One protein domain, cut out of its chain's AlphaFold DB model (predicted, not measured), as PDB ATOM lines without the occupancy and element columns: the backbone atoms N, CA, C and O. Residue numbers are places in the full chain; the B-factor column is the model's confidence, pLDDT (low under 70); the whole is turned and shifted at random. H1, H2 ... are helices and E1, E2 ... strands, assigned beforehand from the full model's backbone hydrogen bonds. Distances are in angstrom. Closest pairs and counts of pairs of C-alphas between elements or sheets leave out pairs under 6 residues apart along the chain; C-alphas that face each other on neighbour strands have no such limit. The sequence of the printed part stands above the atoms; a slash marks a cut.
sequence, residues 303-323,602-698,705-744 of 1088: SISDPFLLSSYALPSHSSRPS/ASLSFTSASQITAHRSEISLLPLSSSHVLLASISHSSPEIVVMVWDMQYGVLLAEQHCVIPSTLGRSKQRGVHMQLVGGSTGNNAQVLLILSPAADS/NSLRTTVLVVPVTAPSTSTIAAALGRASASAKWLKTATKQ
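AT A GLANCE: This is residues 303 to 323, 602 to 698 and 705 to 744 of the 1088 residues of an uncharacterized protein of Wolfiporia cocos (strain MD-104) (UniProt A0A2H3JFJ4). Two strongly twisted sheets of four strands each make a sandwich shaped like a wedge, their best planes 35 degrees apart: E6 of one sheet and E2 of the other come together along one side, while E1 and E5 stay apart along the other. Two short helices follow the last strand: H2 packs on E5, and H1 only grazes that second sheet. The printed part has 158 residues, with eight named strands, E1 to E8, followed by H1 and H2; the sheets, E1 - E8 - E7 - E6 and E2 - E3 - E4 - E5, are antiparallel throughout. The class is mostly strand, with under half of the residues in named elements. The whole is compact, with a radius of gyration of the C-alphas of 16.7 A and spans of 53 by 44 by 28 A.

HOW THE PARTS SIT: Residues 303 to 304 pair, antiparallel, with residues 716 to 717 of E8, residues 708 to 717. E1, residues 308 to 314, is an edge strand beside E8, with N 313 and O 709 at 2.9 A. E2, residues 619 to 623, E3, residues 628 to 634, E4, residues 640 to 647, and E5, residues 652 to 660, form a meander of hairpins, each strand the antiparallel neighbour of the one before; N 622 and O 630 are 2.9 A apart, N 631 and O 644 2.8 A, and N 643 and O 657 2.9 A. E5 bends by 57 degrees at residue 655. E6, residues 673 to 679, forms a hairpin with E7, residues 685 to 694, with N 676 and O 691 at 3.0 A; E8 and E7 are antiparallel neighbours, with N 714 and O 688 within hydrogen-bond range at 2.7 A. The closest C-alphas of E2 and E6 are those of Ser 620 and Gln 676, 5.3 A apart. H1, residues 724 to 727, only grazes the second sheet with residues 726 to 727. H2, residues 731 to 735, is only just over E5, with 3 C-alphas falling on it, at a height over the sheet of 7.1 A; Leu 653 and Ser 734 have the closest C-alphas, 4.9 A apart. The O i to N i+4 pair of H2 is within hydrogen-bond range; H1 is too short for one.

IN THESE COORDINATES: E1 begins at C-alpha 308, (50.924, 3.073, -35.018), and H2 ends at C-alpha 735, (24.077, 10.298, -38.601). E7 measures 29.0 A, E8 28.5 A, E5 24.2 A and E4 22.1 A from first to last C-alpha.

THE WHOLE: The C-alphas of His 318 and Gln 744 are the farthest apart, 53.7 A. Residues 324 to 601 and 699 to 704 are not printed; the C-alpha gaps are 34.6 A and 15.7 A. The link from E5 to E6 is long, 12 residues. pLDDT is under 70 in 29 residues, among them 317 to 323, 608 to 614 and 740 to 744.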
ATOM      1  N   SER A 303      41.698  16.065 -38.872       90.25
ATOM      2  CA  SER A 303      42.126  14.780 -39.422       90.25
ATOM      3  C   SER A 303      42.695  13.866 -38.335       90.25
ATOM      4  O   SER A 303      43.147  14.309 -37.279       90.25
ATOM      5  N   ILE A 304      42.635  12.563 -38.597       91.81
ATOM      6  CA  ILE A 304      43.212  11.507 -37.767       91.81
ATOM      7  C   ILE A 304      44.078  10.676 -38.716       91.81
ATOM      8  O   ILE A 304      43.596  10.290 -39.779       91.81
ATOM      9  N   SER A 305      45.340  10.438 -38.374       90.56
ATOM     10  CA  SER A 305      46.209   9.527 -39.133       90.56
ATOM     11  C   SER A 305      46.105   8.096 -38.601       90.56
ATOM     12  O   SER A 305      45.678   7.884 -37.465       90.56
ATOM     13  N   ASP A 306      46.527   7.115 -39.404       89.06
ATOM     14  CA  ASP A 306      46.572   5.708 -38.992       89.06
ATOM     15  C   ASP A 306      47.384   5.529 -37.690       89.06
ATOM     16  O   ASP A 306      48.564   5.900 -37.644       89.06
ATOM     17  N   PRO A 307      46.791   4.968 -36.618       91.06
ATOM     18  CA  PRO A 307      47.504   4.749 -35.368       91.06
ATOM     19  C   PRO A 307      48.582   3.675 -35.485       91.06
ATOM     20  O   PRO A 307      48.321   2.561 -35.943       91.06
ATOM     21  N   PHE A 308      49.778   3.979 -34.987       91.06
ATOM     22  CA  PHE A 308      50.924   3.073 -35.018       91.06
ATOM     23  C   PHE A 308      51.310   2.577 -33.620       91.06
ATOM     24  O   PHE A 308      50.976   3.176 -32.596       91.06
ATOM     25  N   LEU A 309      52.006   1.441 -33.570       91.69
ATOM     26  CA  LEU A 309      52.405   0.784 -32.328       91.69
ATOM     27  C   LEU A 309      53.625   1.469 -31.697       91.69
ATOM     28  O   LEU A 309      54.682   1.506 -32.316       91.69
ATOM     29  N   LEU A 310      53.494   1.931 -30.449       89.50
ATOM     30  CA  LEU A 310      54.623   2.415 -29.648       89.50
ATOM     31  C   LEU A 310      55.255   1.278 -28.835       89.50
ATOM     32  O   LEU A 310      56.468   1.094 -28.845       89.50
ATOM     33  N   SER A 311      54.434   0.502 -28.120       90.56
ATOM     34  CA  SER A 311      54.908  -0.598 -27.271       90.56
ATOM     35  C   SER A 311      53.802  -1.612 -26.944       90.56
ATOM     36  O   SER A 311      52.606  -1.315 -27.004       90.56
ATOM     37  N   SER A 312      54.189  -2.853 -26.625       91.19
ATOM     38  CA  SER A 312      53.250  -3.932 -26.286       91.19
ATOM     39  C   SER A 312      53.815  -4.848 -25.199       91.19
ATOM     40  O   SER A 312      54.785  -5.572 -25.426       91.19
ATOM     41  N   TYR A 313      53.171  -4.839 -24.033       90.12
ATOM     42  CA  TYR A 313      53.615  -5.519 -22.816       90.12
ATOM     43  C   TYR A 313      52.723  -6.727 -22.525       90.12
ATOM     44  O   TYR A 313      51.495  -6.607 -22.511       90.12
ATOM     45  N   ALA A 314      53.320  -7.897 -22.290       86.75
ATOM     46  CA  ALA A 314      52.579  -9.088 -21.872       86.75
ATOM     47  C   ALA A 314      52.011  -8.913 -20.455       86.75
ATOM     48  O   ALA A 314      52.637  -8.259 -19.626       86.75
ATOM     49  N   LEU A 315      50.840  -9.493 -20.171       81.94
ATOM     50  CA  LEU A 315      50.313  -9.507 -18.802       81.94
ATOM     51  C   LEU A 315      50.972 -10.638 -17.985       81.94
ATOM     52  O   LEU A 315      51.059 -11.765 -18.480       81.94
ATOM     53  N   PRO A 316      51.386 -10.396 -16.727       71.81
ATOM     54  CA  PRO A 316      51.972 -11.417 -15.871       71.81
ATOM     55  C   PRO A 316      50.925 -12.450 -15.441       71.81
ATOM     56  O   PRO A 316      49.841 -12.113 -14.955       71.81
ATOM     57  N   SER A 317      51.297 -13.729 -15.521       61.59
ATOM     58  CA  SER A 317      50.491 -14.877 -15.071       61.59
ATOM     59  C   SER A 317      50.129 -14.843 -13.579       61.59
ATOM     60  O   SER A 317      49.187 -15.511 -13.153       61.59
ATOM     61  N   HIS A 318      50.869 -14.063 -12.784       55.28
ATOM     62  CA  HIS A 318      50.738 -13.948 -11.331       55.28
ATOM     63  C   HIS A 318      50.302 -12.548 -10.872       55.28
ATOM     64  O   HIS A 318      50.717 -12.094  -9.808       55.28
ATOM     65  N   SER A 319      49.448 -11.871 -11.647       52.09
ATOM     66  CA  SER A 319      48.767 -10.656 -11.181       52.09
ATOM     67  C   SER A 319      47.987 -10.941  -9.889       52.09
ATOM     68  O   SER A 319      46.988 -11.669  -9.883       52.09
ATOM     69  N   SER A 320      48.476 -10.406  -8.769       46.94
ATOM     70  CA  SER A 320      47.796 -10.472  -7.480       46.94
ATOM     71  C   SER A 320      46.498  -9.666  -7.554       46.94
ATOM     72  O   SER A 320      46.463  -8.568  -8.105       46.94
ATOM     73  N   ARG A 321      45.398 -10.219  -7.020       48.78
ATOM     74  CA  ARG A 321      44.080  -9.563  -7.067       48.78
ATOM     75  C   ARG A 321      44.183  -8.121  -6.535       48.78
ATOM     76  O   ARG A 321      44.528  -7.968  -5.360       48.78
ATOM     77  N   PRO A 322      43.828  -7.085  -7.324       46.38
ATOM     78  CA  PRO A 322      43.791  -5.722  -6.815       46.38
ATOM     79  C   PRO A 322      42.763  -5.636  -5.682       46.38
ATOM     80  O   PRO A 322      41.628  -6.101  -5.802       46.38
ATOM     81  N   SER A 323      43.176  -5.063  -4.553       40.56
ATOM     82  CA  SER A 323      42.309  -4.863  -3.392       40.56
ATOM     83  C   SER A 323      41.198  -3.871  -3.733       40.56
ATOM     84  O   SER A 323      41.481  -2.746  -4.137       40.56
ATOM     85  N   ALA A 602      24.684   6.010 -30.865       84.69
ATOM     86  CA  ALA A 602      24.306   4.679 -31.330       84.69
ATOM     87  C   ALA A 602      25.554   3.886 -31.757       84.69
ATOM     88  O   ALA A 602      26.670   4.389 -31.680       84.69
ATOM     89  N   SER A 603      25.358   2.654 -32.234       82.94
ATOM     90  CA  SER A 603      26.362   1.870 -32.981       82.94
ATOM     91  C   SER A 603      27.668   1.511 -32.240       82.94
ATOM     92  O   SER A 603      28.502   0.809 -32.806       82.94
ATOM     93  N   LEU A 604      27.835   1.913 -30.976       86.25
ATOM     94  CA  LEU A 604      29.021   1.675 -30.142       86.25
ATOM     95  C   LEU A 604      28.751   0.644 -29.038       86.25
ATOM     96  O   LEU A 604      27.682   0.644 -28.417       86.25
ATOM     97  N   SER A 605      29.733  -0.215 -28.764       82.31
ATOM     98  CA  SER A 605      29.614  -1.402 -27.907       82.31
ATOM     99  C   SER A 605      29.104  -1.106 -26.495       82.31
ATOM    100  O   SER A 605      28.169  -1.760 -26.031       82.31
ATOM    101  N   PHE A 606      29.651  -0.079 -25.837       82.06
ATOM    102  CA  PHE A 606      29.267   0.320 -24.479       82.06
ATOM    103  C   PHE A 606      27.798   0.779 -24.359       82.06
ATOM    104  O   PHE A 606      27.248   0.781 -23.260       82.06
ATOM    105  N   THR A 607      27.144   1.145 -25.474       78.56
ATOM    106  CA  THR A 607      25.729   1.568 -25.500       78.56
ATOM    107  C   THR A 607      24.736   0.402 -25.583       78.56
ATOM    108  O   THR A 607      23.523   0.620 -25.511       78.56
ATOM    109  N   SER A 608      25.225  -0.834 -25.740       69.81
ATOM    110  CA  SER A 608      24.399  -2.031 -25.911       69.81
ATOM    111  C   SER A 608      23.739  -2.467 -24.597       69.81
ATOM    112  O   SER A 608      24.344  -3.134 -23.757       69.81
ATOM    113  N   ALA A 609      22.455  -2.141 -24.436       55.84
ATOM    114  CA  ALA A 609      21.664  -2.490 -23.251       55.84
ATOM    115  C   ALA A 609      21.428  -4.008 -23.052       55.84
ATOM    116  O   ALA A 609      20.869  -4.407 -22.033       55.84
ATOM    117  N   SER A 610      21.826  -4.857 -24.007       52.62
ATOM    118  CA  SER A 610      21.623  -6.313 -23.967       52.62
ATOM    119  C   SER A 610      22.779  -7.100 -23.339       52.62
ATOM    120  O   SER A 610      22.646  -8.310 -23.149       52.62
ATOM    121  N   GLN A 611      23.912  -6.458 -23.020       53.69
ATOM    122  CA  GLN A 611      25.115  -7.138 -22.526       53.69
ATOM    123  C   GLN A 611      25.465  -6.736 -21.088       53.69
ATOM    124  O   GLN A 611      25.514  -5.561 -20.722       53.69
ATOM    125  N   ILE A 612      25.706  -7.747 -20.251       48.72
ATOM    126  CA  ILE A 612      25.842  -7.605 -18.798       48.72
ATOM    127  C   ILE A 612      27.221  -7.023 -18.455       48.72
ATOM    128  O   ILE A 612      28.217  -7.735 -18.419       48.72
ATOM    129  N   THR A 613      27.260  -5.719 -18.161       53.56
ATOM    130  CA  THR A 613      28.361  -4.948 -17.527       53.56
ATOM    131  C   THR A 613      29.743  -4.884 -18.205       53.56
ATOM    132  O   THR A 613      30.422  -3.873 -18.027       53.56
ATOM    133  N   ALA A 614      30.161  -5.876 -18.992       53.94
ATOM    134  CA  ALA A 614      31.563  -6.101 -19.373       53.94
ATOM    135  C   ALA A 614      32.201  -5.053 -20.307       53.94
ATOM    136  O   ALA A 614      33.420  -4.908 -20.315       53.94
ATOM    137  N   HIS A 615      31.405  -4.318 -21.090       70.38
ATOM    138  CA  HIS A 615      31.906  -3.406 -22.133       70.38
ATOM    139  C   HIS A 615      31.884  -1.918 -21.731       70.38
ATOM    140  O   HIS A 615      32.083  -1.050 -22.576       70.38
ATOM    141  N   ARG A 616      31.659  -1.590 -20.447       73.19
ATOM    142  CA  ARG A 616      31.649  -0.190 -19.965       73.19
ATOM    143  C   ARG A 616      32.996   0.530 -20.092       73.19
ATOM    144  O   ARG A 616      33.008   1.752 -20.082       73.19
ATOM    145  N   SER A 617      34.094  -0.214 -20.188       79.50
ATOM    146  CA  SER A 617      35.458   0.302 -20.328       79.50
ATOM    147  C   SER A 617      35.950   0.363 -21.783       79.50
ATOM    148  O   SER A 617      37.068   0.812 -22.025       79.50
ATOM    149  N   GLU A 618      35.119  -0.015 -22.765       88.94
ATOM    150  CA  GLU A 618      35.435   0.067 -24.203       88.94
ATOM    151  C   GLU A 618      35.224   1.486 -24.762       88.94
ATOM    152  O   GLU A 618      34.681   1.674 -25.857       88.94
ATOM    153  N   ILE A 619      35.586   2.497 -23.973       91.62
ATOM    154  CA  ILE A 619      35.452   3.906 -24.319       91.62
ATOM    155  C   ILE A 619      36.422   4.781 -23.526       91.62
ATOM    156  O   ILE A 619      36.627   4.562 -22.335       91.62
ATOM    157  N   SER A 620      36.971   5.806 -24.177       93.06
ATOM    158  CA  SER A 620      37.608   6.937 -23.506       93.06
ATOM    159  C   SER A 620      37.434   8.229 -24.311       93.06
ATOM    160  O   SER A 620      37.287   8.196 -25.538       93.06
ATOM    161  N   LEU A 621      37.432   9.364 -23.609       94.00
ATOM    162  CA  LEU A 621      37.360  10.714 -24.165       94.00
ATOM    163  C   LEU A 621      38.652  11.496 -23.883       94.00
ATOM    164  O   LEU A 621      39.237  11.362 -22.811       94.00
ATOM    165  N   LEU A 622      39.043  12.387 -24.798       92.56
ATOM    166  CA  LEU A 622      40.136  13.347 -24.600       92.56
ATOM    167  C   LEU A 622      39.791  14.718 -25.221       92.56
ATOM    168  O   LEU A 622      39.346  14.755 -26.368       92.56
ATOM    169  N   PRO A 623      39.992  15.853 -24.527       91.62
ATOM    170  CA  PRO A 623      39.784  17.175 -25.108       91.62
ATOM    171  C   PRO A 623      40.979  17.547 -25.999       91.62
ATOM    172  O   PRO A 623      42.125  17.388 -25.588       91.62
ATOM    173  N   LEU A 624      40.725  18.057 -27.206       88.62
ATOM    174  CA  LEU A 624      41.783  18.443 -28.156       88.62
ATOM    175  C   LEU A 624      42.018  19.959 -28.211       88.62
ATOM    176  O   LEU A 624      43.119  20.416 -28.494       88.62
ATOM    177  N   SER A 625      40.966  20.744 -27.990       86.88
ATOM    178  CA  SER A 625      40.944  22.203 -28.171       86.88
ATOM    179  C   SER A 625      39.876  22.819 -27.258       86.88
ATOM    180  O   SER A 625      39.492  22.199 -26.265       86.88
ATOM    181  N   SER A 626      39.346  24.008 -27.581       86.00
ATOM    182  CA  SER A 626      38.205  24.569 -26.852       86.00
ATOM    183  C   SER A 626      37.012  23.614 -26.820       86.00
ATOM    184  O   SER A 626      36.433  23.392 -25.760       86.00
ATOM    185  N   SER A 627      36.634  23.062 -27.972       89.44
ATOM    186  CA  SER A 627      35.309  22.470 -28.225       89.44
ATOM    187  C   SER A 627      35.351  21.158 -29.014       89.44
ATOM    188  O   SER A 627      34.337  20.460 -29.071       89.44
ATOM    189  N   HIS A 628      36.511  20.783 -29.568       92.19
ATOM    190  CA  HIS A 628      36.711  19.473 -30.186       92.19
ATOM    191  C   HIS A 628      37.135  18.427 -29.149       92.19
ATOM    192  O   HIS A 628      38.068  18.655 -28.370       92.19
ATOM    193  N   VAL A 629      36.481  17.265 -29.175       93.88
ATOM    194  CA  VAL A 629      36.751  16.131 -28.281       93.88
ATOM    195  C   VAL A 629      37.022  14.881 -29.115       93.88
ATOM    196  O   VAL A 629      36.243  14.525 -29.999       93.88
ATOM    197  N   LEU A 630      38.133  14.210 -28.818       94.88
ATOM    198  CA  LEU A 630      38.461  12.893 -29.343       94.88
ATOM    199  C   LEU A 630      37.694  11.828 -28.554       94.88
ATOM    200  O   LEU A 630      37.730  11.806 -27.323       94.88
ATOM    201  N   LEU A 631      37.035  10.926 -29.268       95.12
ATOM    202  CA  LEU A 631      36.339   9.763 -28.735       95.12
ATOM    203  C   LEU A 631      36.959   8.503 -29.342       95.12
ATOM    204  O   LEU A 631      36.909   8.326 -30.556       95.12
ATOM    205  N   ALA A 632      37.495   7.616 -28.503       94.50
ATOM    206  CA  ALA A 632      37.873   6.261 -28.900       94.50
ATOM    207  C   ALA A 632      36.900   5.258 -28.273       94.50
ATOM    208  O   ALA A 632      36.668   5.294 -27.065       94.50
ATOM    209  N   SER A 633      36.315   4.374 -29.082       93.19
ATOM    210  CA  SER A 633      35.427   3.299 -28.617       93.19
ATOM    211  C   SER A 633      35.398   2.144 -29.629       93.19
ATOM    212  O   SER A 633      36.043   2.219 -30.674       93.19
ATOM    213  N   ILE A 634      34.683   1.055 -29.335       90.88
ATOM    214  CA  ILE A 634      34.554  -0.093 -30.243       90.88
ATOM    215  C   ILE A 634      33.170  -0.101 -30.902       90.88
ATOM    216  O   ILE A 634      32.143   0.030 -30.237       90.88
ATOM    217  N   SER A 635      33.139  -0.296 -32.220       89.31
ATOM    218  CA  SER A 635      31.907  -0.435 -33.004       89.31
ATOM    219  C   SER A 635      31.132  -1.724 -32.658       89.31
ATOM    220  O   SER A 635      31.686  -2.727 -32.191       89.31
ATOM    221  N   HIS A 636      29.810  -1.688 -32.842       82.38
ATOM    222  CA  HIS A 636      28.916  -2.833 -32.644       82.38
ATOM    223  C   HIS A 636      28.640  -3.605 -33.946       82.38
ATOM    224  O   HIS A 636      28.445  -4.819 -33.898       82.38
ATOM    225  N   SER A 637      28.632  -2.931 -35.103       75.12
ATOM    226  CA  SER A 637      28.381  -3.564 -36.412       75.12
ATOM    227  C   SER A 637      29.606  -4.296 -36.960       75.12
ATOM    228  O   SER A 637      29.478  -5.346 -37.586       75.12
ATOM    229  N   SER A 638      30.790  -3.748 -36.697       80.31
ATOM    230  CA  SER A 638      32.100  -4.337 -36.967       80.31
ATOM    231  C   SER A 638      32.905  -4.313 -35.661       80.31
ATOM    232  O   SER A 638      32.864  -3.308 -34.954       80.31
ATOM    233  N   PRO A 639      33.618  -5.384 -35.270       82.06
ATOM    234  CA  PRO A 639      34.445  -5.383 -34.065       82.06
ATOM    235  C   PRO A 639      35.770  -4.649 -34.332       82.06
ATOM    236  O   PRO A 639      36.839  -5.251 -34.371       82.06
ATOM    237  N   GLU A 640      35.671  -3.340 -34.529       91.44
ATOM    238  CA  GLU A 640      36.756  -2.420 -34.877       91.44
ATOM    239  C   GLU A 640      36.827  -1.298 -33.844       91.44
ATOM    240  O   GLU A 640      35.798  -0.840 -33.336       91.44
ATOM    241  N   ILE A 641      38.040  -0.841 -33.550       92.44
ATOM    242  CA  ILE A 641      38.256   0.391 -32.796       92.44
ATOM    243  C   ILE A 641      37.934   1.547 -33.737       92.44
ATOM    244  O   ILE A 641      38.456   1.598 -34.850       92.44
ATOM    245  N   VAL A 642      37.089   2.468 -33.293       94.19
ATOM    246  CA  VAL A 642      36.760   3.687 -34.027       94.19
ATOM    247  C   VAL A 642      37.205   4.877 -33.193       94.19
ATOM    248  O   VAL A 642      36.842   5.003 -32.019       94.19
ATOM    249  N   VAL A 643      38.010   5.737 -33.810       95.12
ATOM    250  CA  VAL A 643      38.477   7.002 -33.244       95.12
ATOM    251  C   VAL A 643      37.784   8.135 -33.999       95.12
ATOM    252  O   VAL A 643      37.738   8.131 -35.226       95.12
ATOM    253  N   MET A 644      37.200   9.084 -33.272       95.00
ATOM    254  CA  MET A 644      36.341  10.138 -33.816       95.00
ATOM    255  C   MET A 644      36.682  11.501 -33.218       95.00
ATOM    256  O   MET A 644      36.754  11.625 -31.997       95.00
ATOM    257  N   VAL A 645      36.805  12.534 -34.053       94.75
ATOM    258  CA  VAL A 645      36.875  13.939 -33.613       94.75
ATOM    259  C   VAL A 645      35.486  14.557 -33.720       94.75
ATOM    260  O   VAL A 645      34.997  14.814 -34.824       94.75
ATOM    261  N   TRP A 646      34.854  14.808 -32.575       94.50
ATOM    262  CA  TRP A 646      33.552  15.470 -32.484       94.50
ATOM    263  C   TRP A 646      33.705  16.952 -32.160       94.50
ATOM    264  O   TRP A 646      34.426  17.324 -31.236       94.50
ATOM    265  N   ASP A 647      32.971  17.790 -32.883       93.75
ATOM    266  CA  ASP A 647      32.696  19.170 -32.503       93.75
ATOM    267  C   ASP A 647      31.496  19.195 -31.545       93.75
ATOM    268  O   ASP A 647      30.367  18.883 -31.937       93.75
ATOM    269  N   MET A 648      31.728  19.570 -30.284       92.06
ATOM    270  CA  MET A 648      30.688  19.605 -29.248       92.06
ATOM    271  C   MET A 648      29.914  20.932 -29.181       92.06
ATOM    272  O   MET A 648      28.994  21.049 -28.370       92.06
ATOM    273  N   GLN A 649      30.267  21.923 -30.007       90.19
ATOM    274  CA  GLN A 649      29.540  23.188 -30.152       90.19
ATOM    275  C   GLN A 649      28.425  23.067 -31.200       90.19
ATOM    276  O   GLN A 649      27.328  23.576 -30.981       90.19
ATOM    277  N   TYR A 650      28.680  22.360 -32.305       89.75
ATOM    278  CA  TYR A 650      27.693  22.082 -33.354       89.75
ATOM    279  C   TYR A 650      27.084  20.673 -33.263       89.75
ATOM    280  O   TYR A 650      26.025  20.430 -33.839       89.75
ATOM    281  N   GLY A 651      27.712  19.751 -32.525       90.50
ATOM    282  CA  GLY A 651      27.246  18.371 -32.350       90.50
ATOM    283  C   GLY A 651      27.511  17.472 -33.559       90.50
ATOM    284  O   GLY A 651      26.698  16.603 -33.872       90.50
ATOM    285  N   VAL A 652      28.623  17.706 -34.261       92.31
ATOM    286  CA  VAL A 652      28.926  17.120 -35.576       92.31
ATOM    287  C   VAL A 652      30.261  16.375 -35.555       92.31
ATOM    288  O   VAL A 652      31.214  16.782 -34.895       92.31
ATOM    289  N   LEU A 653      30.333  15.275 -36.303       93.94
ATOM    290  CA  LEU A 653      31.539  14.470 -36.484       93.94
ATOM    291  C   LEU A 653      32.415  15.063 -37.598       93.94
ATOM    292  O   LEU A 653      31.986  15.113 -38.751       93.94
ATOM    293  N   LEU A 654      33.634  15.498 -37.272       92.44
ATOM    294  CA  LEU A 654      34.547  16.113 -38.244       92.44
ATOM    295  C   LEU A 654      35.415  15.074 -38.967       92.44
ATOM    296  O   LEU A 654      35.519  15.105 -40.197       92.44
ATOM    297  N   ALA A 655      36.002  14.143 -38.208       92.62
ATOM    298  CA  ALA A 655      36.890  13.091 -38.699       92.62
ATOM    299  C   ALA A 655      36.635  11.759 -37.978       92.62
ATOM    300  O   ALA A 655      36.312  11.743 -36.790       92.62
ATOM    301  N   GLU A 656      36.806  10.652 -38.697       93.88
ATOM    302  CA  GLU A 656      36.555   9.284 -38.241       93.88
ATOM    303  C   GLU A 656      37.642   8.360 -38.806       93.88
ATOM    304  O   GLU A 656      37.927   8.420 -39.999       93.88
ATOM    305  N   GLN A 657      38.228   7.511 -37.961       93.94
ATOM    306  CA  GLN A 657      39.278   6.555 -38.318       93.94
ATOM    307  C   GLN A 657      38.958   5.176 -37.734       93.94
ATOM    308  O   GLN A 657      38.570   5.059 -36.569       93.94
ATOM    309  N   HIS A 658      39.155   4.124 -38.530       93.00
ATOM    310  CA  HIS A 658      38.942   2.729 -38.135       93.00
ATOM    311  C   HIS A 658      40.281   2.015 -37.902       93.00
ATOM    312  O   HIS A 658      41.229   2.206 -38.658       93.00
ATOM    313  N   CYS A 659      40.353   1.156 -36.884       89.94
ATOM    314  CA  CYS A 659      41.502   0.288 -36.615       89.94
ATOM    315  C   CYS A 659      41.035  -1.129 -36.254       89.94
ATOM    316  O   CYS A 659      40.098  -1.316 -35.470       89.94
ATOM    317  N   VAL A 660      41.718  -2.149 -36.773       89.19
ATOM    318  CA  VAL A 660      41.464  -3.550 -36.400       89.19
ATOM    319  C   VAL A 660      41.863  -3.769 -34.937       89.19
ATOM    320  O   VAL A 660      42.942  -3.349 -34.524       89.19
ATOM    321  N   ILE A 661      41.020  -4.439 -34.143       87.00
ATOM    322  CA  ILE A 661      41.350  -4.791 -32.752       87.00
ATOM    323  C   ILE A 661      42.526  -5.790 -32.747       87.00
ATOM    324  O   ILE A 661      42.375  -6.877 -33.310       87.00
ATOM    325  N   PRO A 662      43.661  -5.496 -32.078       86.44
ATOM    326  CA  PRO A 662      44.750  -6.457 -31.924       86.44
ATOM    327  C   PRO A 662      44.283  -7.774 -31.289       86.44
ATOM    328  O   PRO A 662      43.680  -7.784 -30.213       86.44
ATOM    329  N   SER A 663      44.603  -8.904 -31.925       82.25
ATOM    330  CA  SER A 663      44.234 -10.247 -31.445       82.25
ATOM    331  C   SER A 663      44.781 -10.556 -30.044       82.25
ATOM    332  O   SER A 663      44.134 -11.257 -29.266       82.25
ATOM    333  N   THR A 664      45.917  -9.953 -29.686       80.75
ATOM    334  CA  THR A 664      46.559 -10.017 -28.363       80.75
ATOM    335  C   THR A 664      45.721  -9.442 -27.215       80.75
ATOM    336  O   THR A 664      46.055  -9.676 -26.055       80.75
ATOM    337  N   LEU A 665      44.625  -8.724 -27.493       80.94
ATOM    338  CA  LEU A 665      43.714  -8.224 -26.455       80.94
ATOM    339  C   LEU A 665      42.725  -9.286 -25.947       80.94
ATOM    340  O   LEU A 665      42.156  -9.120 -24.869       80.94
ATOM    341  N   GLY A 666      42.489 -10.365 -26.703       74.12
ATOM    342  CA  GLY A 666      41.601 -11.459 -26.284       74.12
ATOM    343  C   GLY A 666      40.137 -11.054 -26.031       74.12
ATOM    344  O   GLY A 666      39.472 -11.669 -25.193       74.12
ATOM    345  N   ARG A 667      39.634 -10.013 -26.715       79.94
ATOM    346  CA  ARG A 667      38.242  -9.534 -26.587       79.94
ATOM    347  C   ARG A 667      37.251 -10.643 -26.954       79.94
ATOM    348  O   ARG A 667      37.399 -11.307 -27.977       79.94
ATOM    349  N   SER A 668      36.201 -10.810 -26.153       76.00
ATOM    350  CA  SER A 668      35.156 -11.816 -26.379       76.00
ATOM    351  C   SER A 668      33.761 -11.277 -26.042       76.00
ATOM    352  O   SER A 668      33.603 -10.129 -25.639       76.00
ATOM    353  N   LYS A 669      32.720 -12.113 -26.175       71.81
ATOM    354  CA  LYS A 669      31.345 -11.761 -25.759       71.81
ATOM    355  C   LYS A 669      31.162 -11.607 -24.242       71.81
ATOM    356  O   LYS A 669      30.111 -11.132 -23.826       71.81
ATOM    357  N   GLN A 670      32.127 -12.074 -23.447       69.38
ATOM    358  CA  GLN A 670      32.124 -11.964 -21.983       69.38
ATOM    359  C   GLN A 670      33.160 -10.951 -21.488       69.38
ATOM    360  O   GLN A 670      32.924 -10.295 -20.484       69.38
ATOM    361  N   ARG A 671      34.279 -10.807 -22.211       73.94
ATOM    362  CA  ARG A 671      35.434 -10.002 -21.810       73.94
ATOM    363  C   ARG A 671      35.604  -8.784 -22.706       73.94
ATOM    364  O   ARG A 671      35.903  -8.932 -23.895       73.94
ATOM    365  N   GLY A 672      35.462  -7.600 -22.119       80.75
ATOM    366  CA  GLY A 672      35.702  -6.330 -22.796       80.75
ATOM    367  C   GLY A 672      37.180  -5.935 -22.906       80.75
ATOM    368  O   GLY A 672      38.086  -6.628 -22.436       80.75
ATOM    369  N   VAL A 673      37.410  -4.773 -23.510       86.94
ATOM    370  CA  VAL A 673      38.692  -4.047 -23.503       86.94
ATOM    371  C   VAL A 673      38.553  -2.825 -22.594       86.94
ATOM    372  O   VAL A 673      37.500  -2.199 -22.571       86.94
ATOM    373  N   HIS A 674      39.602  -2.479 -21.856       88.44
ATOM    374  CA  HIS A 674      39.750  -1.187 -21.197       88.44
ATOM    375  C   HIS A 674      40.551  -0.246 -22.103       88.44
ATOM    376  O   HIS A 674      41.688  -0.542 -22.477       88.44
ATOM    377  N   MET A 675      39.939   0.878 -22.467       91.12
ATOM    378  CA  MET A 675      40.530   1.923 -23.298       91.12
ATOM    379  C   MET A 675      40.873   3.144 -22.448       91.12
ATOM    380  O   MET A 675      40.094   3.544 -21.589       91.12
ATOM    381  N   GLN A 676      42.017   3.767 -22.718       91.81
ATOM    382  CA  GLN A 676      42.375   5.057 -22.133       91.81
ATOM    383  C   GLN A 676      43.086   5.918 -23.176       91.81
ATOM    384  O   GLN A 676      44.117   5.512 -23.713       91.81
ATOM    385  N   LEU A 677      42.542   7.108 -23.437       92.62
ATOM    386  CA  LEU A 677      43.232   8.158 -24.179       92.62
ATOM    387  C   LEU A 677      44.071   9.013 -23.220       92.62
ATOM    388  O   LEU A 677      43.635   9.329 -22.113       92.62
ATOM    389  N   VAL A 678      45.269   9.400 -23.653       90.38
ATOM    390  CA  VAL A 678      46.162  10.318 -22.934       90.38
ATOM    391  C   VAL A 678      46.753  11.299 -23.943       90.38
ATOM    392  O   VAL A 678      47.402  10.880 -24.897       90.38
ATOM    393  N   GLY A 679      46.517  12.593 -23.749       85.62
ATOM    394  CA  GLY A 679      47.107  13.667 -24.553       85.62
ATOM    395  C   GLY A 679      48.210  14.400 -23.796       85.62
ATOM    396  O   GLY A 679      48.232  14.379 -22.566       85.62
ATOM    397  N   GLY A 680      49.100  15.049 -24.544       72.44
ATOM    398  CA  GLY A 680      49.960  16.115 -24.031       72.44
ATOM    399  C   GLY A 680      49.264  17.476 -24.122       72.44
ATOM    400  O   GLY A 680      48.057  17.560 -24.363       72.44
ATOM    401  N   SER A 681      50.042  18.547 -23.968       62.28
ATOM    402  CA  SER A 681      49.555  19.928 -24.071       62.28
ATOM    403  C   SER A 681      48.899  20.229 -25.431       62.28
ATOM    404  O   SER A 681      49.323  19.738 -26.479       62.28
ATOM    405  N   THR A 682      47.833  21.035 -25.420       55.25
ATOM    406  CA  THR A 682      46.927  21.232 -26.565       55.25
ATOM    407  C   THR A 682      47.498  22.188 -27.621       55.25
ATOM    408  O   THR A 682      47.174  23.378 -27.633       55.25
ATOM    409  N   GLY A 683      48.336  21.665 -28.519       56.38
ATOM    410  CA  GLY A 683      48.689  22.295 -29.798       56.38
ATOM    411  C   GLY A 683      47.824  21.789 -30.965       56.38
ATOM    412  O   GLY A 683      47.157  20.766 -30.844       56.38
ATOM    413  N   ASN A 684      47.863  22.475 -32.116       57.97
ATOM    414  CA  ASN A 684      47.071  22.110 -33.310       57.97
ATOM    415  C   ASN A 684      47.356  20.683 -33.831       57.97
ATOM    416  O   ASN A 684      46.467  20.045 -34.395       57.97
ATOM    417  N   ASN A 685      48.587  20.196 -33.630       61.97
ATOM    418  CA  ASN A 685      49.008  18.830 -33.927       61.97
ATOM    419  C   ASN A 685      49.192  18.092 -32.595       61.97
ATOM    420  O   ASN A 685      50.202  18.285 -31.917       61.97
ATOM    421  N   ALA A 686      48.226  17.260 -32.216       74.75
ATOM    422  CA  ALA A 686      48.253  16.495 -30.977       74.75
ATOM    423  C   ALA A 686      48.686  15.047 -31.252       74.75
ATOM    424  O   ALA A 686      47.996  14.294 -31.942       74.75
ATOM    425  N   GLN A 687      49.813  14.629 -30.671       86.69
ATOM    426  CA  GLN A 687      50.112  13.206 -30.512       86.69
ATOM    427  C   GLN A 687      49.359  12.690 -29.283       86.69
ATOM    428  O   GLN A 687      49.552  13.181 -28.169       86.69
ATOM    429  N   VAL A 688      48.480  11.713 -29.492       91.12
ATOM    430  CA  VAL A 688      47.643  11.122 -28.445       91.12
ATOM    431  C   VAL A 688      48.017   9.660 -28.262       91.12
ATOM    432  O   VAL A 688      48.112   8.918 -29.234       91.12
ATOM    433  N   LEU A 689      48.190   9.207 -27.023       92.62
ATOM    434  CA  LEU A 689      48.344   7.788 -26.723       92.62
ATOM    435  C   LEU A 689      46.979   7.134 -26.519       92.62
ATOM    436  O   LEU A 689      46.166   7.609 -25.725       92.62
ATOM    437  N   LEU A 690      46.760   6.009 -27.193       94.06
ATOM    438  CA  LEU A 690      45.635   5.108 -26.973       94.06
ATOM    439  C   LEU A 690      46.157   3.822 -26.324       94.06
ATOM    440  O   LEU A 690      46.786   2.984 -26.974       94.06
ATOM    441  N   ILE A 691      45.891   3.673 -25.027       93.12
ATOM    442  CA  ILE A 691      46.215   2.473 -24.253       93.12
ATOM    443  C   ILE A 691      45.046   1.492 -24.371       93.12
ATOM    444  O   ILE A 691      43.899   1.838 -24.081       93.12
ATOM    445  N   LEU A 692      45.354   0.258 -24.767       92.00
ATOM    446  CA  LEU A 692      44.412  -0.846 -24.910       92.00
ATOM    447  C   LEU A 692      44.829  -1.980 -23.968       92.00
ATOM    448  O   LEU A 692      45.799  -2.688 -24.248       92.00
ATOM    449  N   SER A 693      44.111  -2.165 -22.859       89.56
ATOM    450  CA  SER A 693      44.342  -3.253 -21.897       89.56
ATOM    451  C   SER A 693      43.166  -4.248 -21.877       89.56
ATOM    452  O   SER A 693      42.009  -3.839 -21.960       89.56
ATOM    453  N   PRO A 694      43.396  -5.571 -21.777       86.38
ATOM    454  CA  PRO A 694      42.308  -6.542 -21.622       86.38
ATOM    455  C   PRO A 694      41.563  -6.346 -20.294       86.38
ATOM    456  O   PRO A 694      42.205  -6.230 -19.250       86.38
ATOM    457  N   ALA A 695      40.223  -6.382 -20.286       79.56
ATOM    458  CA  ALA A 695      39.466  -6.306 -19.032       79.56
ATOM    459  C   ALA A 695      39.768  -7.508 -18.107       79.56
ATOM    460  O   ALA A 695      40.090  -8.611 -18.567       79.56
ATOM    461  N   ALA A 696      39.681  -7.298 -16.792       65.38
ATOM    462  CA  ALA A 696      40.068  -8.279 -15.777       65.38
ATOM    463  C   ALA A 696      38.860  -9.057 -15.215       65.38
ATOM    464  O   ALA A 696      38.352  -8.745 -14.139       65.38
ATOM    465  N   ASP A 697      38.421 -10.100 -15.926       56.72
ATOM    466  CA  ASP A 697      37.377 -11.015 -15.444       56.72
ATOM    467  C   ASP A 697      37.933 -12.079 -14.489       56.72
ATOM    468  O   ASP A 697      38.815 -12.864 -14.840       56.72
ATOM    469  N   SER A 698      37.358 -12.183 -13.286       51.34
ATOM    470  CA  SER A 698      37.827 -13.086 -12.217       51.34
ATOM    471  C   SER A 698      37.528 -14.589 -12.446       51.34
ATOM    472  O   SER A 698      37.512 -15.352 -11.476       51.34
ATOM    473  N   ASN A 705      48.765 -16.335 -20.886       59.16
ATOM    474  CA  ASN A 705      50.108 -16.135 -21.450       59.16
ATOM    475  C   ASN A 705      50.135 -15.533 -22.872       59.16
ATOM    476  O   ASN A 705      51.206 -15.169 -23.353       59.16
ATOM    477  N   SER A 706      48.995 -15.450 -23.565       70.56
ATOM    478  CA  SER A 706      48.904 -14.869 -24.916       70.56
ATOM    479  C   SER A 706      48.591 -13.365 -24.926       70.56
ATOM    480  O   SER A 706      48.722 -12.703 -25.959       70.56
ATOM    481  N   LEU A 707      48.164 -12.824 -23.783       85.00
ATOM    482  CA  LEU A 707      47.524 -11.518 -23.694       85.00
ATOM    483  C   LEU A 707      48.543 -10.388 -23.552       85.00
ATOM    484  O   LEU A 707      49.484 -10.481 -22.759       85.00
ATOM    485  N   ARG A 708      48.314  -9.279 -24.262       88.81
ATOM    486  CA  ARG A 708      49.142  -8.071 -24.161       88.81
ATOM    487  C   ARG A 708      48.310  -6.813 -23.972       88.81
ATOM    488  O   ARG A 708      47.241  -6.664 -24.555       88.81
ATOM    489  N   THR A 709      48.850  -5.885 -23.191       90.50
ATOM    490  CA  THR A 709      48.429  -4.483 -23.193       90.50
ATOM    491  C   THR A 709      49.228  -3.748 -24.258       90.50
ATOM    492  O   THR A 709      50.440  -3.937 -24.364       90.50
ATOM    493  N   THR A 710      48.553  -2.941 -25.066       92.12
ATOM    494  CA  THR A 710      49.123  -2.318 -26.265       92.12
ATOM    495  C   THR A 710      48.992  -0.804 -26.168       92.12
ATOM    496  O   THR A 710      47.916  -0.307 -25.846       92.12
ATOM    497  N   VAL A 711      50.078  -0.081 -26.436       93.00
ATOM    498  CA  VAL A 711      50.120   1.384 -26.465       93.00
ATOM    499  C   VAL A 711      50.300   1.820 -27.914       93.00
ATOM    500  O   VAL A 711      51.319   1.511 -28.536       93.00
ATOM    501  N   LEU A 712      49.300   2.510 -28.457       92.81
ATOM    502  CA  LEU A 712      49.326   3.082 -29.803       92.81
ATOM    503  C   LEU A 712      49.522   4.599 -29.721       92.81
ATOM    504  O   LEU A 712      48.991   5.226 -28.804       92.81
ATOM    505  N   VAL A 713      50.208   5.190 -30.698       92.12
ATOM    506  CA  VAL A 713      50.154   6.640 -30.944       92.12
ATOM    507  C   VAL A 713      49.111   6.904 -32.023       92.12
ATOM    508  O   VAL A 713      49.111   6.258 -33.067       92.12
ATOM    509  N   VAL A 714      48.235   7.869 -31.771       92.69
ATOM    510  CA  VAL A 714      47.236   8.410 -32.691       92.69
ATOM    511  C   VAL A 714      47.654   9.850 -33.011       92.69
ATOM    512  O   VAL A 714      47.536  10.718 -32.140       92.69
ATOM    513  N   PRO A 715      48.162  10.143 -34.219       90.44
ATOM    514  CA  PRO A 715      48.370  11.517 -34.660       90.44
ATOM    515  C   PRO A 715      47.016  12.153 -35.000       90.44
ATOM    516  O   PRO A 715      46.268  11.625 -35.827       90.44
ATOM    517  N   VAL A 716      46.693  13.277 -34.358       90.00
ATOM    518  CA  VAL A 716      45.443  14.017 -34.572       90.00
ATOM    519  C   VAL A 716      45.753  15.476 -34.884       90.00
ATOM    520  O   VAL A 716      46.441  16.149 -34.117       90.00
ATOM    521  N   THR A 717      45.184  15.984 -35.973       89.00
ATOM    522  CA  THR A 717      45.170  17.418 -36.285       89.00
ATOM    523  C   THR A 717      43.766  17.945 -36.025       89.00
ATOM    524  O   THR A 717      42.790  17.391 -36.533       89.00
ATOM    525  N   ALA A 718      43.637  19.008 -35.235       86.38
ATOM    526  CA  ALA A 718      42.344  19.626 -34.951       86.38
ATOM    527  C   ALA A 718      42.460  21.158 -34.905       86.38
ATOM    528  O   ALA A 718      43.414  21.676 -34.320       86.38
ATOM    529  N   PRO A 719      41.497  21.904 -35.480       84.38
ATOM    530  CA  PRO A 719      41.503  23.355 -35.385       84.38
ATOM    531  C   PRO A 719      41.297  23.805 -33.932       84.38
ATOM    532  O   PRO A 719      40.535  23.207 -33.166       84.38
ATOM    533  N   SER A 720      41.971  24.891 -33.552       80.94
ATOM    534  CA  SER A 720      41.971  25.425 -32.182       80.94
ATOM    535  C   SER A 720      40.604  25.953 -31.722       80.94
ATOM    536  O   SER A 720      40.345  26.003 -30.520       80.94
ATOM    537  N   THR A 721      39.723  26.299 -32.666       85.69
ATOM    538  CA  THR A 721      38.355  26.788 -32.436       85.69
ATOM    539  C   THR A 721      37.360  26.144 -33.402       85.69
ATOM    540  O   THR A 721      37.669  25.969 -34.580       85.69
ATOM    541  N   SER A 722      36.147  25.854 -32.931       87.38
ATOM    542  CA  SER A 722      35.034  25.368 -33.762       87.38
ATOM    543  C   SER A 722      34.555  26.425 -34.760       87.38
ATOM    544  O   SER A 722      34.228  27.545 -34.367       87.38
ATOM    545  N   THR A 723      34.451  26.067 -36.045       87.25
ATOM    546  CA  THR A 723      33.931  26.953 -37.101       87.25
ATOM    547  C   THR A 723      32.759  26.313 -37.844       87.25
ATOM    548  O   THR A 723      32.737  25.106 -38.090       87.25
ATOM    549  N   ILE A 724      31.790  27.135 -38.266       86.25
ATOM    550  CA  ILE A 724      30.643  26.670 -39.070       86.25
ATOM    551  C   ILE A 724      31.131  26.040 -40.387       86.25
ATOM    552  O   ILE A 724      30.568  25.045 -40.833       86.25
ATOM    553  N   ALA A 725      32.211  26.569 -40.973       83.06
ATOM    554  CA  ALA A 725      32.817  26.048 -42.198       83.06
ATOM    555  C   ALA A 725      33.313  24.594 -42.056       83.06
ATOM    556  O   ALA A 725      33.121  23.804 -42.976       83.06
ATOM    557  N   ALA A 726      33.890  24.220 -40.907       81.56
ATOM    558  CA  ALA A 726      34.324  22.845 -40.648       81.56
ATOM    559  C   ALA A 726      33.145  21.877 -40.414       81.56
ATOM    560  O   ALA A 726      33.216  20.712 -40.807       81.56
ATOM    561  N   ALA A 727      32.055  22.354 -39.799       86.25
ATOM    562  CA  ALA A 727      30.866  21.551 -39.502       86.25
ATOM    563  C   ALA A 727      29.887  21.408 -40.690       86.25
ATOM    564  O   ALA A 727      29.101  20.455 -40.741       86.25
ATOM    565  N   LEU A 728      29.904  22.339 -41.652       85.00
ATOM    566  CA  LEU A 728      28.970  22.351 -42.779       85.00
ATOM    567  C   LEU A 728      29.139  21.102 -43.665       85.00
ATOM    568  O   LEU A 728      30.245  20.672 -43.980       85.00
ATOM    569  N   GLY A 729      28.022  20.479 -44.044       82.06
ATOM    570  CA  GLY A 729      28.005  19.241 -44.839       82.06
ATOM    571  C   GLY A 729      28.402  17.962 -44.082       82.06
ATOM    572  O   GLY A 729      28.090  16.872 -44.553       82.06
ATOM    573  N   ARG A 730      29.010  18.055 -42.890       85.44
ATOM    574  CA  ARG A 730      29.464  16.893 -42.097       85.44
ATOM    575  C   ARG A 730      28.353  16.179 -41.313       85.44
ATOM    576  O   ARG A 730      28.547  15.048 -40.873       85.44
ATOM    577  N   ALA A 731      27.170  16.784 -41.188       83.50
ATOM    578  CA  ALA A 731      26.040  16.237 -40.424       83.50
ATOM    579  C   ALA A 731      25.610  14.811 -40.852       83.50
ATOM    580  O   ALA A 731      25.164  14.019 -40.017       83.50
ATOM    581  N   SER A 732      25.781  14.462 -42.132       83.94
ATOM    582  CA  SER A 732      25.510  13.122 -42.673       83.94
ATOM    583  C   SER A 732      26.471  12.050 -42.142       83.94
ATOM    584  O   SER A 732      26.035  10.929 -41.895       83.94
ATOM    585  N   ALA A 733      27.741  12.386 -41.893       84.81
ATOM    586  CA  ALA A 733      28.717  11.463 -41.308       84.81
ATOM    587  C   ALA A 733      28.358  11.126 -39.853       84.81
ATOM    588  O   ALA A 733      28.331   9.957 -39.467       84.81
ATOM    589  N   SER A 734      27.966  12.130 -39.059       87.12
ATOM    590  CA  SER A 734      27.481  11.908 -37.690       87.12
ATOM    591  C   SER A 734      26.221  11.035 -37.623       87.12
ATOM    592  O   SER A 734      26.053  10.316 -36.644       87.12
ATOM    593  N   ALA A 735      25.352  11.026 -38.644       85.94
ATOM    594  CA  ALA A 735      24.077  10.298 -38.601       85.94
ATOM    595  C   ALA A 735      24.227   8.779 -38.346       85.94
ATOM    596  O   ALA A 735      23.395   8.200 -37.654       85.94
ATOM    597  N   LYS A 736      25.323   8.157 -38.811       88.31
ATOM    598  CA  LYS A 736      25.720   6.754 -38.533       88.31
ATOM    599  C   LYS A 736      25.876   6.443 -37.033       88.31
ATOM    600  O   LYS A 736      25.680   5.306 -36.592       88.31
ATOM    601  N   TRP A 737      26.253   7.459 -36.262       88.56
ATOM    602  CA  TRP A 737      26.650   7.376 -34.857       88.56
ATOM    603  C   TRP A 737      25.627   7.969 -33.895       88.56
ATOM    604  O   TRP A 737      25.780   7.832 -32.683       88.56
ATOM    605  N   LEU A 738      24.571   8.599 -34.405       89.00
ATOM    606  CA  LEU A 738      23.481   9.137 -33.602       89.00
ATOM    607  C   LEU A 738      22.325   8.140 -33.532       89.00
ATOM    608  O   LEU A 738      21.952   7.513 -34.520       89.00
ATOM    609  N   LYS A 739      21.691   8.031 -32.363       82.75
ATOM    610  CA  LYS A 739      20.368   7.415 -32.246       82.75
ATOM    611  C   LYS A 739      19.386   8.333 -32.969       82.75
ATOM    612  O   LYS A 739      18.938   9.321 -32.383       82.75
ATOM    613  N   THR A 740      19.050   8.005 -34.221       65.19
ATOM    614  CA  THR A 740      17.927   8.608 -34.952       65.19
ATOM    615  C   THR A 740      16.738   8.647 -34.009       65.19
ATOM    616  O   THR A 740      16.285   7.602 -33.543       65.19
ATOM    617  N   ALA A 741      16.301   9.847 -33.629       51.09
ATOM    618  CA  ALA A 741      15.402   9.985 -32.499       51.09
ATOM    619  C   ALA A 741      14.019   9.439 -32.874       51.09
ATOM    620  O   ALA A 741      13.217  10.156 -33.470       51.09
ATOM    621  N   THR A 742      13.734   8.187 -32.493       39.28
ATOM    622  CA  THR A 742      12.455   7.483 -32.701       39.28
ATOM    623  C   THR A 742      11.344   8.047 -31.813       39.28
ATOM    624  O   THR A 742      10.599   7.326 -31.148       39.28
ATOM    625  N   LYS A 743      11.229   9.377 -31.781       40.56
ATOM    626  CA  LYS A 743      10.102  10.076 -31.198       40.56
ATOM    627  C   LYS A 743       8.863   9.655 -31.976       40.56
ATOM    628  O   LYS A 743       8.682  10.044 -33.125       40.56
ATOM    629  N   GLN A 744       7.969   8.938 -31.307       39.66
ATOM    630  CA  GLN A 744       6.568   8.809 -31.708       39.66
ATOM    631  C   GLN A 744       5.828  10.144 -31.475       39.66
ATOM    632  O   GLN A 744       4.788  10.191 -30.829       39.66
TER     633      GLN A 744